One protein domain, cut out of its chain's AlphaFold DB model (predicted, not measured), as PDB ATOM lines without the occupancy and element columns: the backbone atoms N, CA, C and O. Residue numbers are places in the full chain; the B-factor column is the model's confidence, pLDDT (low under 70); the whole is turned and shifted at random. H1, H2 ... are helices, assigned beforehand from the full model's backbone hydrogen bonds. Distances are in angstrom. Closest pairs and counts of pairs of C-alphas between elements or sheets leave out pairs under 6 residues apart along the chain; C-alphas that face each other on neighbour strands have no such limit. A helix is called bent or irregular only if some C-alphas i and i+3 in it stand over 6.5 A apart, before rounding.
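This is residues 125 to 209 of the 210 residues of an uncharacterized protein of Deltaproteobacteria bacterium RBG_16_71_12 (UniProt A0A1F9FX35). Four helices make an up-and-down bundle: the nearly antiparallel pair H1 and H2 packs face to face, at a slant, on the nearly antiparallel pair H3 and H4. Going round the bundle the order is H1, H2, H4, H3, with H2 and H3 across one diagonal and H1 and H4 across the other, and tight turns join the helices at alternate ends. The printed part has 85 residues with four named helices, H1 to H4 in chain order, and no named strand; the class is all helix. It is compact, with a radius of gyration of the C-alphas of 12.1 A, and elongated, with spans of 37 by 23 by 18 A.

The longest helix, H3, holds residues 168 to 188 and runs 30.9 A from C-alpha 168 at (144.310, 139.660, 166.853) to C-alpha 188. It is irregular: C-alphas 169 and 172 are 7.0 A apart, and its line is a rough one. H4 is residues 192 to 207, 22.5 A, ending with C-alpha 207 at (143.337, 136.562, 155.576). H1 is residues 125 to 140, also 22.5 A, beginning with C-alpha 125 at (155.904, 146.981, 165.118). H2 is residues 145 to 164, 27.4 A.

H3 touches H4 at a shallow tilt of 7 degrees, opposite ways, and their closest C-alphas, of Ala 186 and Ala 192, are 4.2 A apart. H3 touches H1 at a steep tilt of 41 degrees, the same way, with the closest C-alphas, of Ala 129 and Ala 177, 5.8 A apart. H2 touches H4, the same way, at a shallow tilt of 34.8 degrees, only just short of steep; the closest C-alphas, of Val 156 and Val 202, are 5.6 A apart. H1 and H2 touch at a shallow tilt of 14 degrees, opposite ways, with C-alphas of Met 139 and Gly 148 closest at 5.7 A. H1 touches H4 with residues 136 to 140 alone, at a steep tilt of 49 degrees, opposite ways; the closest C-alphas, of Phe 136 and Val 195, are 6.5 A apart. H2 and H3 only just touch, with 3 pairs of C-alphas within 8 A, the closest those of Leu 163 and Arg 171 at 7.1 A. H1 and H2, H2 and H3, and H3 and H4 are helical hairpins. In H1, H2 and H4 every O i to N i+4 pair is within hydrogen-bond range; in H3, 15 of 17 are.

The two C-alphas farthest apart, of Asp 144 and Ser 169, are 37.8 A apart. The printed part has no cut, and the three links are tight. The mean pLDDT of the printed part is 70.6; it is under 70 at residues 138 to 163, 165 to 167, 189 to 190 and 205 to 209.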
ATOM      1  N   LEU A 125     155.996 146.490 166.499       78.88
ATOM      2  CA  LEU A 125     155.904 146.981 165.118       78.88
ATOM      3  C   LEU A 125     157.266 147.302 164.477       78.88
ATOM      4  O   LEU A 125     157.448 146.929 163.316       78.88
ATOM      5  N   PRO A 126     158.242 147.927 165.171       80.38
ATOM      6  CA  PRO A 126     159.555 148.197 164.585       80.38
ATOM      7  C   PRO A 126     160.300 146.921 164.175       80.38
ATOM      8  O   PRO A 126     160.837 146.850 163.067       80.38
ATOM      9  N   GLY A 127     160.287 145.894 165.031       76.56
ATOM     10  CA  GLY A 127     160.895 144.601 164.730       76.56
ATOM     11  C   GLY A 127     160.204 143.913 163.552       76.56
ATOM     12  O   GLY A 127     160.876 143.422 162.644       76.56
ATOM     13  N   VAL A 128     158.865 143.929 163.520       75.31
ATOM     14  CA  VAL A 128     158.076 143.350 162.420       75.31
ATOM     15  C   VAL A 128     158.403 144.040 161.095       75.31
ATOM     16  O   VAL A 128     158.656 143.371 160.094       75.31
ATOM     17  N   ALA A 129     158.452 145.374 161.084       75.81
ATOM     18  CA  ALA A 129     158.799 146.147 159.897       75.81
ATOM     19  C   ALA A 129     160.223 145.832 159.406       75.81
ATOM     20  O   ALA A 129     160.452 145.728 158.199       75.81
ATOM     21  N   HIS A 130     161.175 145.645 160.325       79.06
ATOM     22  CA  HIS A 130     162.543 145.264 159.985       79.06
ATOM     23  C   HIS A 130     162.614 143.881 159.324       79.06
ATOM     24  O   HIS A 130     163.198 143.756 158.247       79.06
ATOM     25  N   HIS A 131     161.989 142.861 159.919       73.31
ATOM     26  CA  HIS A 131     161.962 141.503 159.359       73.31
ATOM     27  C   HIS A 131     161.253 141.452 158.009       73.31
ATOM     28  O   HIS A 131     161.783 140.876 157.059       73.31
ATOM     29  N   ALA A 132     160.117 142.141 157.881       73.25
ATOM     30  CA  ALA A 132     159.440 142.290 156.600       73.25
ATOM     31  C   ALA A 132     160.379 142.912 155.556       73.25
ATOM     32  O   ALA A 132     160.504 142.394 154.448       73.25
ATOM     33  N   ARG A 133     161.101 143.985 155.910       75.62
ATOM     34  CA  ARG A 133     162.034 144.664 154.998       75.62
ATOM     35  C   ARG A 133     163.162 143.747 154.546       75.62
ATOM     36  O   ARG A 133     163.455 143.723 153.352       75.62
ATOM     37  N   LEU A 134     163.773 143.004 155.468       71.69
ATOM     38  CA  LEU A 134     164.807 142.026 155.135       71.69
ATOM     39  C   LEU A 134     164.266 140.956 154.187       71.69
ATOM     40  O   LEU A 134     164.919 140.669 153.186       71.69
ATOM     41  N   ALA A 135     163.061 140.436 154.438       70.50
ATOM     42  CA  ALA A 135     162.416 139.483 153.541       70.50
ATOM     43  C   ALA A 135     162.248 140.077 152.131       70.50
ATOM     44  O   ALA A 135     162.739 139.497 151.162       70.50
ATOM     45  N   PHE A 136     161.675 141.282 152.007       70.44
ATOM     46  CA  PHE A 136     161.555 141.971 150.716       70.44
ATOM     47  C   PHE A 136     162.922 142.169 150.031       70.44
ATOM     48  O   PHE A 136     163.052 141.931 148.832       70.44
ATOM     49  N   GLN A 137     163.957 142.582 150.770       71.38
ATOM     50  CA  GLN A 137     165.288 142.870 150.222       71.38
ATOM     51  C   GLN A 137     166.046 141.621 149.765       71.38
ATOM     52  O   GLN A 137     166.611 141.631 148.671       71.38
ATOM     53  N   VAL A 138     166.061 140.556 150.576       68.62
ATOM     54  CA  VAL A 138     166.716 139.281 150.237       68.62
ATOM     55  C   VAL A 138     166.193 138.780 148.902       68.62
ATOM     56  O   VAL A 138     166.974 138.440 148.020       68.62
ATOM     57  N   MET A 139     164.879 138.815 148.730       62.72
ATOM     58  CA  MET A 139     164.206 138.299 147.549       62.72
ATOM     59  C   MET A 139     164.464 139.125 146.290       62.72
ATOM     60  O   MET A 139     164.729 138.554 145.235       62.72
ATOM     61  N   VAL A 140     164.444 140.457 146.397       64.44
ATOM     62  CA  VAL A 140     164.813 141.359 145.291       64.44
ATOM     63  C   VAL A 140     166.302 141.216 144.931       64.44
ATOM     64  O   VAL A 140     166.705 141.494 143.802       64.44
ATOM     65  N   GLY A 141     167.129 140.765 145.879       62.72
ATOM     66  CA  GLY A 141     168.549 140.483 145.685       62.72
ATOM     67  C   GLY A 141     168.873 139.107 145.085       62.72
ATOM     68  O   GLY A 141     170.026 138.894 144.691       62.72
ATOM     69  N   VAL A 142     167.915 138.171 144.990       61.66
ATOM     70  CA  VAL A 142     168.184 136.831 144.438       61.66
ATOM     71  C   VAL A 142     168.329 136.913 142.916       61.66
ATOM     72  O   VAL A 142     167.396 137.250 142.196       61.66
ATOM     73  N   ARG A 143     169.530 136.589 142.415       52.62
ATOM     74  CA  ARG A 143     169.877 136.646 140.979       52.62
ATOM     75  C   ARG A 143     169.138 135.618 140.122       52.62
ATOM     76  O   ARG A 143     168.959 135.846 138.930       52.62
ATOM     77  N   ASP A 144     168.765 134.489 140.715       59.75
ATOM     78  CA  ASP A 144     167.981 133.441 140.069       59.75
ATOM     79  C   ASP A 144     166.519 133.592 140.489       59.75
ATOM     80  O   ASP A 144     166.169 133.392 141.654       59.75
ATOM     81  N   ARG A 145     165.676 133.971 139.529       55.34
ATOM     82  CA  ARG A 145     164.268 134.286 139.768       55.34
ATOM     83  C   ARG A 145     163.497 133.093 140.334       55.34
ATOM     84  O   ARG A 145     162.666 133.297 141.208       55.34
ATOM     85  N   ASP A 146     163.786 131.866 139.907       55.50
ATOM     86  CA  ASP A 146     163.012 130.685 140.313       55.50
ATOM     87  C   ASP A 146     163.443 130.157 141.688       55.50
ATOM     88  O   ASP A 146     162.620 129.679 142.475       55.50
ATOM     89  N   VAL A 147     164.735 130.277 142.014       58.47
ATOM     90  CA  VAL A 147     165.241 130.049 143.379       58.47
ATOM     91  C   VAL A 147     164.735 131.143 144.318       58.47
ATOM     92  O   VAL A 147     164.320 130.842 145.438       58.47
ATOM     93  N   GLY A 148     164.695 132.385 143.831       57.22
ATOM     94  CA  GLY A 148     164.074 133.518 144.501       57.22
ATOM     95  C   GLY A 148     162.618 133.226 144.832       57.22
ATOM     96  O   GLY A 148     162.270 133.254 145.999       57.22
ATOM     97  N   LEU A 149     161.792 132.847 143.852       56.25
ATOM     98  CA  LEU A 149     160.352 132.598 144.023       56.25
ATOM     99  C   LEU A 149     160.028 131.456 144.998       56.25
ATOM    100  O   LEU A 149     159.139 131.611 145.830       56.25
ATOM    101  N   ARG A 150     160.772 130.342 144.983       58.12
ATOM    102  CA  ARG A 150     160.588 129.278 145.994       58.12
ATOM    103  C   ARG A 150     161.028 129.715 147.393       58.12
ATOM    104  O   ARG A 150     160.388 129.353 148.377       58.12
ATOM    105  N   GLY A 151     162.104 130.499 147.479       58.38
ATOM    106  CA  GLY A 151     162.527 131.137 148.725       58.38
ATOM    107  C   GLY A 151     161.496 132.147 149.237       58.38
ATOM    108  O   GLY A 151     161.228 132.167 150.436       58.38
ATOM    109  N   ILE A 152     160.877 132.910 148.326       57.62
ATOM    110  CA  ILE A 152     159.795 133.868 148.581       57.62
ATOM    111  C   ILE A 152     158.609 133.139 149.200       57.62
ATOM    112  O   ILE A 152     158.196 133.511 150.287       57.62
ATOM    113  N   ASP A 153     158.086 132.083 148.576       60.84
ATOM    114  CA  ASP A 153     156.890 131.402 149.090       60.84
ATOM    115  C   ASP A 153     157.137 130.766 150.474       60.84
ATOM    116  O   ASP A 153     156.279 130.846 151.354       60.84
ATOM    117  N   ALA A 154     158.332 130.213 150.716       61.97
ATOM    118  CA  ALA A 154     158.717 129.692 152.030       61.97
ATOM    119  C   ALA A 154     158.879 130.802 153.089       61.97
ATOM    120  O   ALA A 154     158.426 130.637 154.221       61.97
ATOM    121  N   HIS A 155     159.487 131.940 152.734       62.59
ATOM    122  CA  HIS A 155     159.603 133.100 153.628       62.59
ATOM    123  C   HIS A 155     158.256 133.770 153.892       62.59
ATOM    124  O   HIS A 155     157.991 134.164 155.021       62.59
ATOM    125  N   VAL A 156     157.379 133.865 152.891       63.97
ATOM    126  CA  VAL A 156     156.007 134.366 153.036       63.97
ATOM    127  C   VAL A 156     155.209 133.461 153.957       63.97
ATOM    128  O   VAL A 156     154.511 133.963 154.829       63.97
ATOM    129  N   ALA A 157     155.319 132.142 153.797       65.31
ATOM    130  CA  ALA A 157     154.662 131.191 154.683       65.31
ATOM    131  C   ALA A 157     155.189 131.299 156.123       65.31
ATOM    132  O   ALA A 157     154.388 131.275 157.055       65.31
ATOM    133  N   GLY A 158     156.505 131.474 156.296       66.50
ATOM    134  CA  GLY A 158     157.140 131.720 157.594       66.50
ATOM    135  C   GLY A 158     156.644 133.011 158.241       66.50
ATOM    136  O   GLY A 158     156.035 132.965 159.305       66.50
ATOM    137  N   LEU A 159     156.776 134.141 157.541       67.50
ATOM    138  CA  LEU A 159     156.305 135.443 158.005       67.50
ATOM    139  C   LEU A 159     154.801 135.411 158.298       67.50
ATOM    140  O   LEU A 159     154.367 135.864 159.346       67.50
ATOM    141  N   ALA A 160     153.977 134.828 157.432       68.75
ATOM    142  CA  ALA A 160     152.548 134.713 157.693       68.75
ATOM    143  C   ALA A 160     152.248 133.839 158.920       68.75
ATOM    144  O   ALA A 160     151.392 134.203 159.721       68.75
ATOM    145  N   ALA A 161     152.947 132.716 159.110       68.94
ATOM    146  CA  ALA A 161     152.803 131.891 160.308       68.94
ATOM    147  C   ALA A 161     153.186 132.665 161.583       68.94
ATOM    148  O   ALA A 161     152.491 132.575 162.594       68.94
ATOM    149  N   GLU A 162     154.239 133.475 161.521       68.50
ATOM    150  CA  GLU A 162     154.695 134.338 162.612       68.50
ATOM    151  C   GLU A 162     153.690 135.445 162.930       68.50
ATOM    152  O   GLU A 162     153.298 135.629 164.082       68.50
ATOM    153  N   LEU A 163     153.204 136.144 161.904       68.94
ATOM    154  CA  LEU A 163     152.231 137.219 162.060       68.94
ATOM    155  C   LEU A 163     150.854 136.695 162.499       68.94
ATOM    156  O   LEU A 163     150.145 137.380 163.234       68.94
ATOM    157  N   ARG A 164     150.469 135.468 162.126       70.44
ATOM    158  CA  ARG A 164     149.239 134.821 162.624       70.44
ATOM    159  C   ARG A 164     149.288 134.551 164.127       70.44
ATOM    160  O   ARG A 164     148.244 134.616 164.780       70.44
ATOM    161  N   ARG A 165     150.480 134.273 164.668       69.25
ATOM    162  CA  ARG A 165     150.718 134.069 166.107       69.25
ATOM    163  C   ARG A 165     150.689 135.376 166.903       69.25
ATOM    164  O   ARG A 165     150.651 135.325 168.130       69.25
ATOM    165  N   LEU A 166     150.685 136.535 166.234       69.88
ATOM    166  CA  LEU A 166     150.462 137.810 166.904       69.88
ATOM    167  C   LEU A 166     149.012 137.922 167.389       69.88
ATOM    168  O   LEU A 166     148.091 137.393 166.750       69.88
ATOM    169  N   PRO A 167     148.789 138.663 168.486       68.06
ATOM    170  CA  PRO A 167     147.450 138.931 168.972       68.06
ATOM    171  C   PRO A 167     146.537 139.522 167.893       68.06
ATOM    172  O   PRO A 167     146.993 140.345 167.090       68.06
ATOM    173  N   PRO A 168     145.239 139.167 167.866       73.56
ATOM    174  CA  PRO A 168     144.310 139.660 166.853       73.56
ATOM    175  C   PRO A 168     144.259 141.189 166.756       73.56
ATOM    176  O   PRO A 168     144.147 141.717 165.650       73.56
ATOM    177  N   SER A 169     144.405 141.906 167.879       72.19
ATOM    178  CA  SER A 169     144.410 143.376 167.889       72.19
ATOM    179  C   SER A 169     145.598 143.988 167.136       72.19
ATOM    180  O   SER A 169     145.526 145.138 166.698       72.19
ATOM    181  N   LEU A 170     146.681 143.223 166.954       71.50
ATOM    182  CA  LEU A 170     147.894 143.674 166.281       71.50
ATOM    183  C   LEU A 170     147.899 143.453 164.782       71.50
ATOM    184  O   LEU A 170     148.582 144.194 164.072       71.50
ATOM    185  N   ARG A 171     147.125 142.482 164.295       77.00
ATOM    186  CA  ARG A 171     147.114 142.100 162.880       77.00
ATOM    187  C   ARG A 171     146.872 143.293 161.943       77.00
ATOM    188  O   ARG A 171     147.686 143.470 161.044       77.00
ATOM    189  N   PRO A 172     145.903 144.202 162.186       78.50
ATOM    190  CA  PRO A 172     145.697 145.347 161.295       78.50
ATOM    191  C   PRO A 172     146.895 146.307 161.241       78.50
ATOM    192  O   PRO A 172     147.236 146.827 160.181       78.50
ATOM    193  N   ARG A 173     147.560 146.539 162.383       79.00
ATOM    194  CA  ARG A 173     148.728 147.437 162.470       79.00
ATOM    195  C   ARG A 173     149.955 146.826 161.801       79.00
ATOM    196  O   ARG A 173     150.720 147.517 161.140       79.00
ATOM    197  N   VAL A 174     150.114 145.519 161.951       76.25
ATOM    198  CA  VAL A 174     151.143 144.715 161.294       76.25
ATOM    199  C   VAL A 174     150.942 144.698 159.782       76.25
ATOM    200  O   VAL A 174     151.884 144.961 159.042       76.25
ATOM    201  N   GLU A 175     149.719 144.447 159.310       79.00
ATOM    202  CA  GLU A 175     149.376 144.509 157.886       79.00
ATOM    203  C   GLU A 175     149.694 145.885 157.298       79.00
ATOM    204  O   GLU A 175     150.236 145.980 156.196       79.00
ATOM    205  N   GLN A 176     149.397 146.957 158.039       82.50
ATOM    206  CA  GLN A 176     149.764 148.313 157.649       82.50
ATOM    207  C   GLN A 176     151.287 148.502 157.581       82.50
ATOM    208  O   GLN A 176     151.783 149.013 156.578       82.50
ATOM    209  N   ALA A 177     152.041 148.051 158.584       79.75
ATOM    210  CA  ALA A 177     153.501 148.144 158.571       79.75
ATOM    211  C   ALA A 177     154.111 147.377 157.381       79.75
ATOM    212  O   ALA A 177     155.001 147.882 156.699       79.75
ATOM    213  N   VAL A 178     153.590 146.186 157.068       78.19
ATOM    214  CA  VAL A 178     154.009 145.398 155.898       78.19
ATOM    215  C   VAL A 178     153.687 146.132 154.589       78.19
ATOM    216  O   VAL A 178     154.546 146.186 153.707       78.19
ATOM    217  N   ARG A 179     152.501 146.752 154.467       80.69
ATOM    218  CA  ARG A 179     152.126 147.607 153.317       80.69
ATOM    219  C   ARG A 179     153.112 148.757 153.123       80.69
ATOM    220  O   ARG A 179     153.571 149.004 152.007       80.69
ATOM    221  N   GLU A 180     153.443 149.457 154.204       83.00
ATOM    222  CA  GLU A 180     154.354 150.605 154.185       83.00
ATOM    223  C   GLU A 180     155.772 150.196 153.774       83.00
ATOM    224  O   GLU A 180     156.375 150.836 152.906       83.00
ATOM    225  N   VAL A 181     156.277 149.087 154.323       80.38
ATOM    226  CA  VAL A 181     157.587 148.526 153.970       80.38
ATOM    227  C   VAL A 181     157.621 148.084 152.508       80.38
ATOM    228  O   VAL A 181     158.561 148.443 151.799       80.38
ATOM    229  N   ALA A 182     156.598 147.376 152.025       76.38
ATOM    230  CA  ALA A 182     156.497 146.981 150.620       76.38
ATOM    231  C   ALA A 182     156.539 148.212 149.700       76.38
ATOM    232  O   ALA A 182     157.335 148.277 148.765       76.38
ATOM    233  N   GLY A 183     155.748 149.244 150.014       79.38
ATOM    234  CA  GLY A 183     155.743 150.499 149.267       79.38
ATOM    235  C   GLY A 183     157.072 151.258 149.333       79.38
ATOM    236  O   GLY A 183     157.426 151.964 148.389       79.38
ATOM    237  N   GLN A 184     157.829 151.140 150.425       81.81
ATOM    238  CA  GLN A 184     159.170 151.712 150.529       81.81
ATOM    239  C   GLN A 184     160.177 150.947 149.662       81.81
ATOM    240  O   GLN A 184     160.853 151.563 148.840       81.81
ATOM    241  N   VAL A 185     160.235 149.619 149.779       72.94
ATOM    242  CA  VAL A 185     161.172 148.788 149.006       72.94
ATOM    243  C   VAL A 185     160.880 148.870 147.504       72.94
ATOM    244  O   VAL A 185     161.809 148.968 146.704       72.94
ATOM    245  N   ALA A 186     159.605 148.918 147.103       77.56
ATOM    246  CA  ALA A 186     159.206 149.090 145.705       77.56
ATOM    247  C   ALA A 186     159.698 150.418 145.101       77.56
ATOM    248  O   ALA A 186     160.062 150.454 143.928       77.56
ATOM    249  N   ARG A 187     159.743 151.502 145.891       80.62
ATOM    250  CA  ARG A 187     160.286 152.804 145.459       80.62
ATOM    251  C   ARG A 187     161.812 152.814 145.381       80.62
ATOM    252  O   ARG A 187     162.373 153.558 144.584       80.62
ATOM    253  N   GLU A 188     162.471 152.019 146.220       77.12
ATOM    254  CA  GLU A 188     163.933 151.932 146.313       77.12
ATOM    255  C   GLU A 188     164.544 150.955 145.282       77.12
ATOM    256  O   GLU A 188     165.739 151.036 144.997       77.12
ATOM    257  N   GLY A 189     163.754 150.037 144.709       66.88
ATOM    258  CA  GLY A 189     164.243 148.913 143.901       66.88
ATOM    259  C   GLY A 189     163.733 148.849 142.454       66.88
ATOM    260  O   GLY A 189     162.725 149.438 142.084       66.88
ATOM    261  N   ARG A 190     164.417 148.050 141.618       61.25
ATOM    262  CA  ARG A 190     164.052 147.797 140.203       61.25
ATOM    263  C   ARG A 190     162.964 146.724 140.003       61.25
ATOM    264  O   ARG A 190     162.658 146.382 138.866       61.25
ATOM    265  N   HIS A 191     162.378 146.212 141.087       71.44
ATOM    266  CA  HIS A 191     161.506 145.027 141.104       71.44
ATOM    267  C   HIS A 191     160.173 145.281 141.829       71.44
ATOM    268  O   HIS A 191     159.696 144.450 142.596       71.44
ATOM    269  N   ALA A 192     159.559 146.448 141.603       72.62
ATOM    270  CA  ALA A 192     158.316 146.843 142.273       72.62
ATOM    271  C   ALA A 192     157.173 145.822 142.095       72.62
ATOM    272  O   ALA A 192     156.434 145.564 143.037       72.62
ATOM    273  N   ALA A 193     157.055 145.203 140.913       74.06
ATOM    274  CA  ALA A 193     156.037 144.186 140.649       74.06
ATOM    275  C   ALA A 193     156.215 142.934 141.527       74.06
ATOM    276  O   ALA A 193     155.240 142.442 142.084       74.06
ATOM    277  N   ASP A 194     157.454 142.464 141.701       71.88
ATOM    278  CA  ASP A 194     157.755 141.296 142.536       71.88
ATOM    279  C   ASP A 194     157.530 141.613 144.034       71.88
ATOM    280  O   ASP A 194     157.068 140.769 144.802       71.88
ATOM    281  N   VAL A 195     157.783 142.863 144.451       73.06
ATOM    282  CA  VAL A 195     157.488 143.358 145.808       73.06
ATOM    283  C   VAL A 195     155.981 143.392 146.082       73.06
ATOM    284  O   VAL A 195     155.547 142.943 147.143       73.06
ATOM    285  N   TYR A 196     155.172 143.890 145.141       77.94
ATOM    286  CA  TYR A 196     153.715 143.922 145.302       77.94
ATOM    287  C   TYR A 196     153.076 142.528 145.235       77.94
ATOM    288  O   TYR A 196     152.180 142.251 146.028       77.94
ATOM    289  N   ASP A 197     153.571 141.628 144.376       76.81
ATOM    290  CA  ASP A 197     153.117 140.229 144.365       76.81
ATOM    291  C   ASP A 197     153.374 139.553 145.721       76.81
ATOM    292  O   ASP A 197     152.474 138.923 146.277       76.81
ATOM    293  N   MET A 198     154.556 139.753 146.325       72.94
ATOM    294  CA  MET A 198     154.795 139.218 147.668       72.94
ATOM    295  C   MET A 198     153.864 139.845 148.701       72.94
ATOM    296  O   MET A 198     153.292 139.126 149.519       72.94
ATOM    297  N   HIS A 199     153.747 141.168 148.706       80.25
ATOM    298  CA  HIS A 199     152.856 141.863 149.624       80.25
ATOM    299  C   HIS A 199     151.450 141.245 149.601       80.25
ATOM    300  O   HIS A 199     150.893 140.923 150.652       80.25
ATOM    301  N   ASP A 200     150.922 140.981 148.407       81.38
ATOM    302  CA  ASP A 200     149.610 140.370 148.240       81.38
ATOM    303  C   ASP A 200     149.568 138.921 148.737       81.38
ATOM    304  O   ASP A 200     148.555 138.509 149.304       81.38
ATOM    305  N   LYS A 201     150.648 138.148 148.567       75.75
ATOM    306  CA  LYS A 201     150.762 136.792 149.127       75.75
ATOM    307  C   LYS A 201     150.798 136.801 150.659       75.75
ATOM    308  O   LYS A 201     150.104 135.998 151.276       75.75
ATOM    309  N   VAL A 202     151.542 137.723 151.278       74.25
ATOM    310  CA  VAL A 202     151.600 137.879 152.746       74.25
ATOM    311  C   VAL A 202     150.224 138.254 153.294       74.25
ATOM    312  O   VAL A 202     149.743 137.617 154.228       74.25
ATOM    313  N   LEU A 203     149.553 139.241 152.688       79.44
ATOM    314  CA  LEU A 203     148.212 139.644 153.115       79.44
ATOM    315  C   LEU A 203     147.173 138.537 152.908       79.44
ATOM    316  O   LEU A 203     146.326 138.333 153.775       79.44
ATOM    317  N   ARG A 204     147.242 137.790 151.797       77.31
ATOM    318  CA  ARG A 204     146.360 136.635 151.576       77.31
ATOM    319  C   ARG A 204     146.547 135.581 152.653       77.31
ATOM    320  O   ARG A 204     145.566 135.182 153.275       77.31
ATOM    321  N   ALA A 205     147.793 135.222 152.949       69.38
ATOM    322  CA  ALA A 205     148.098 134.267 154.001       69.38
ATOM    323  C   ALA A 205     147.585 134.741 155.378       69.38
ATOM    324  O   ALA A 205     147.110 133.930 156.172       69.38
ATOM    325  N   LEU A 206     147.591 136.043 155.665       67.31
ATOM    326  CA  LEU A 206     146.982 136.590 156.884       67.31
ATOM    327  C   LEU A 206     145.443 136.501 156.905       67.31
ATOM    328  O   LEU A 206     144.857 136.427 157.983       67.31
ATOM    329  N   SER A 207     144.798 136.491 155.735       68.06
ATOM    330  CA  SER A 207     143.337 136.562 155.576       68.06
ATOM    331  C   SER A 207     142.601 135.217 155.445       68.06
ATOM    332  O   SER A 207     141.387 135.189 155.630       68.06
ATOM    333  N   GLU A 208     143.296 134.117 155.135       61.78
ATOM    334  CA  GLU A 208     142.704 132.816 154.746       61.78
ATOM    335  C   GLU A 208     142.004 131.999 155.866       61.78
ATOM    336  O   GLU A 208     141.633 130.854 155.638       61.78
ATOM    337  N   GLU A 209     141.714 132.576 157.036       49.31
ATOM    338  CA  GLU A 209     140.870 131.949 158.077       49.31
ATOM    339  C   GLU A 209     139.845 132.948 158.658       49.31
ATOM    340  O   GLU A 209     139.944 133.368 159.813       49.31
TER     341      GLU A 209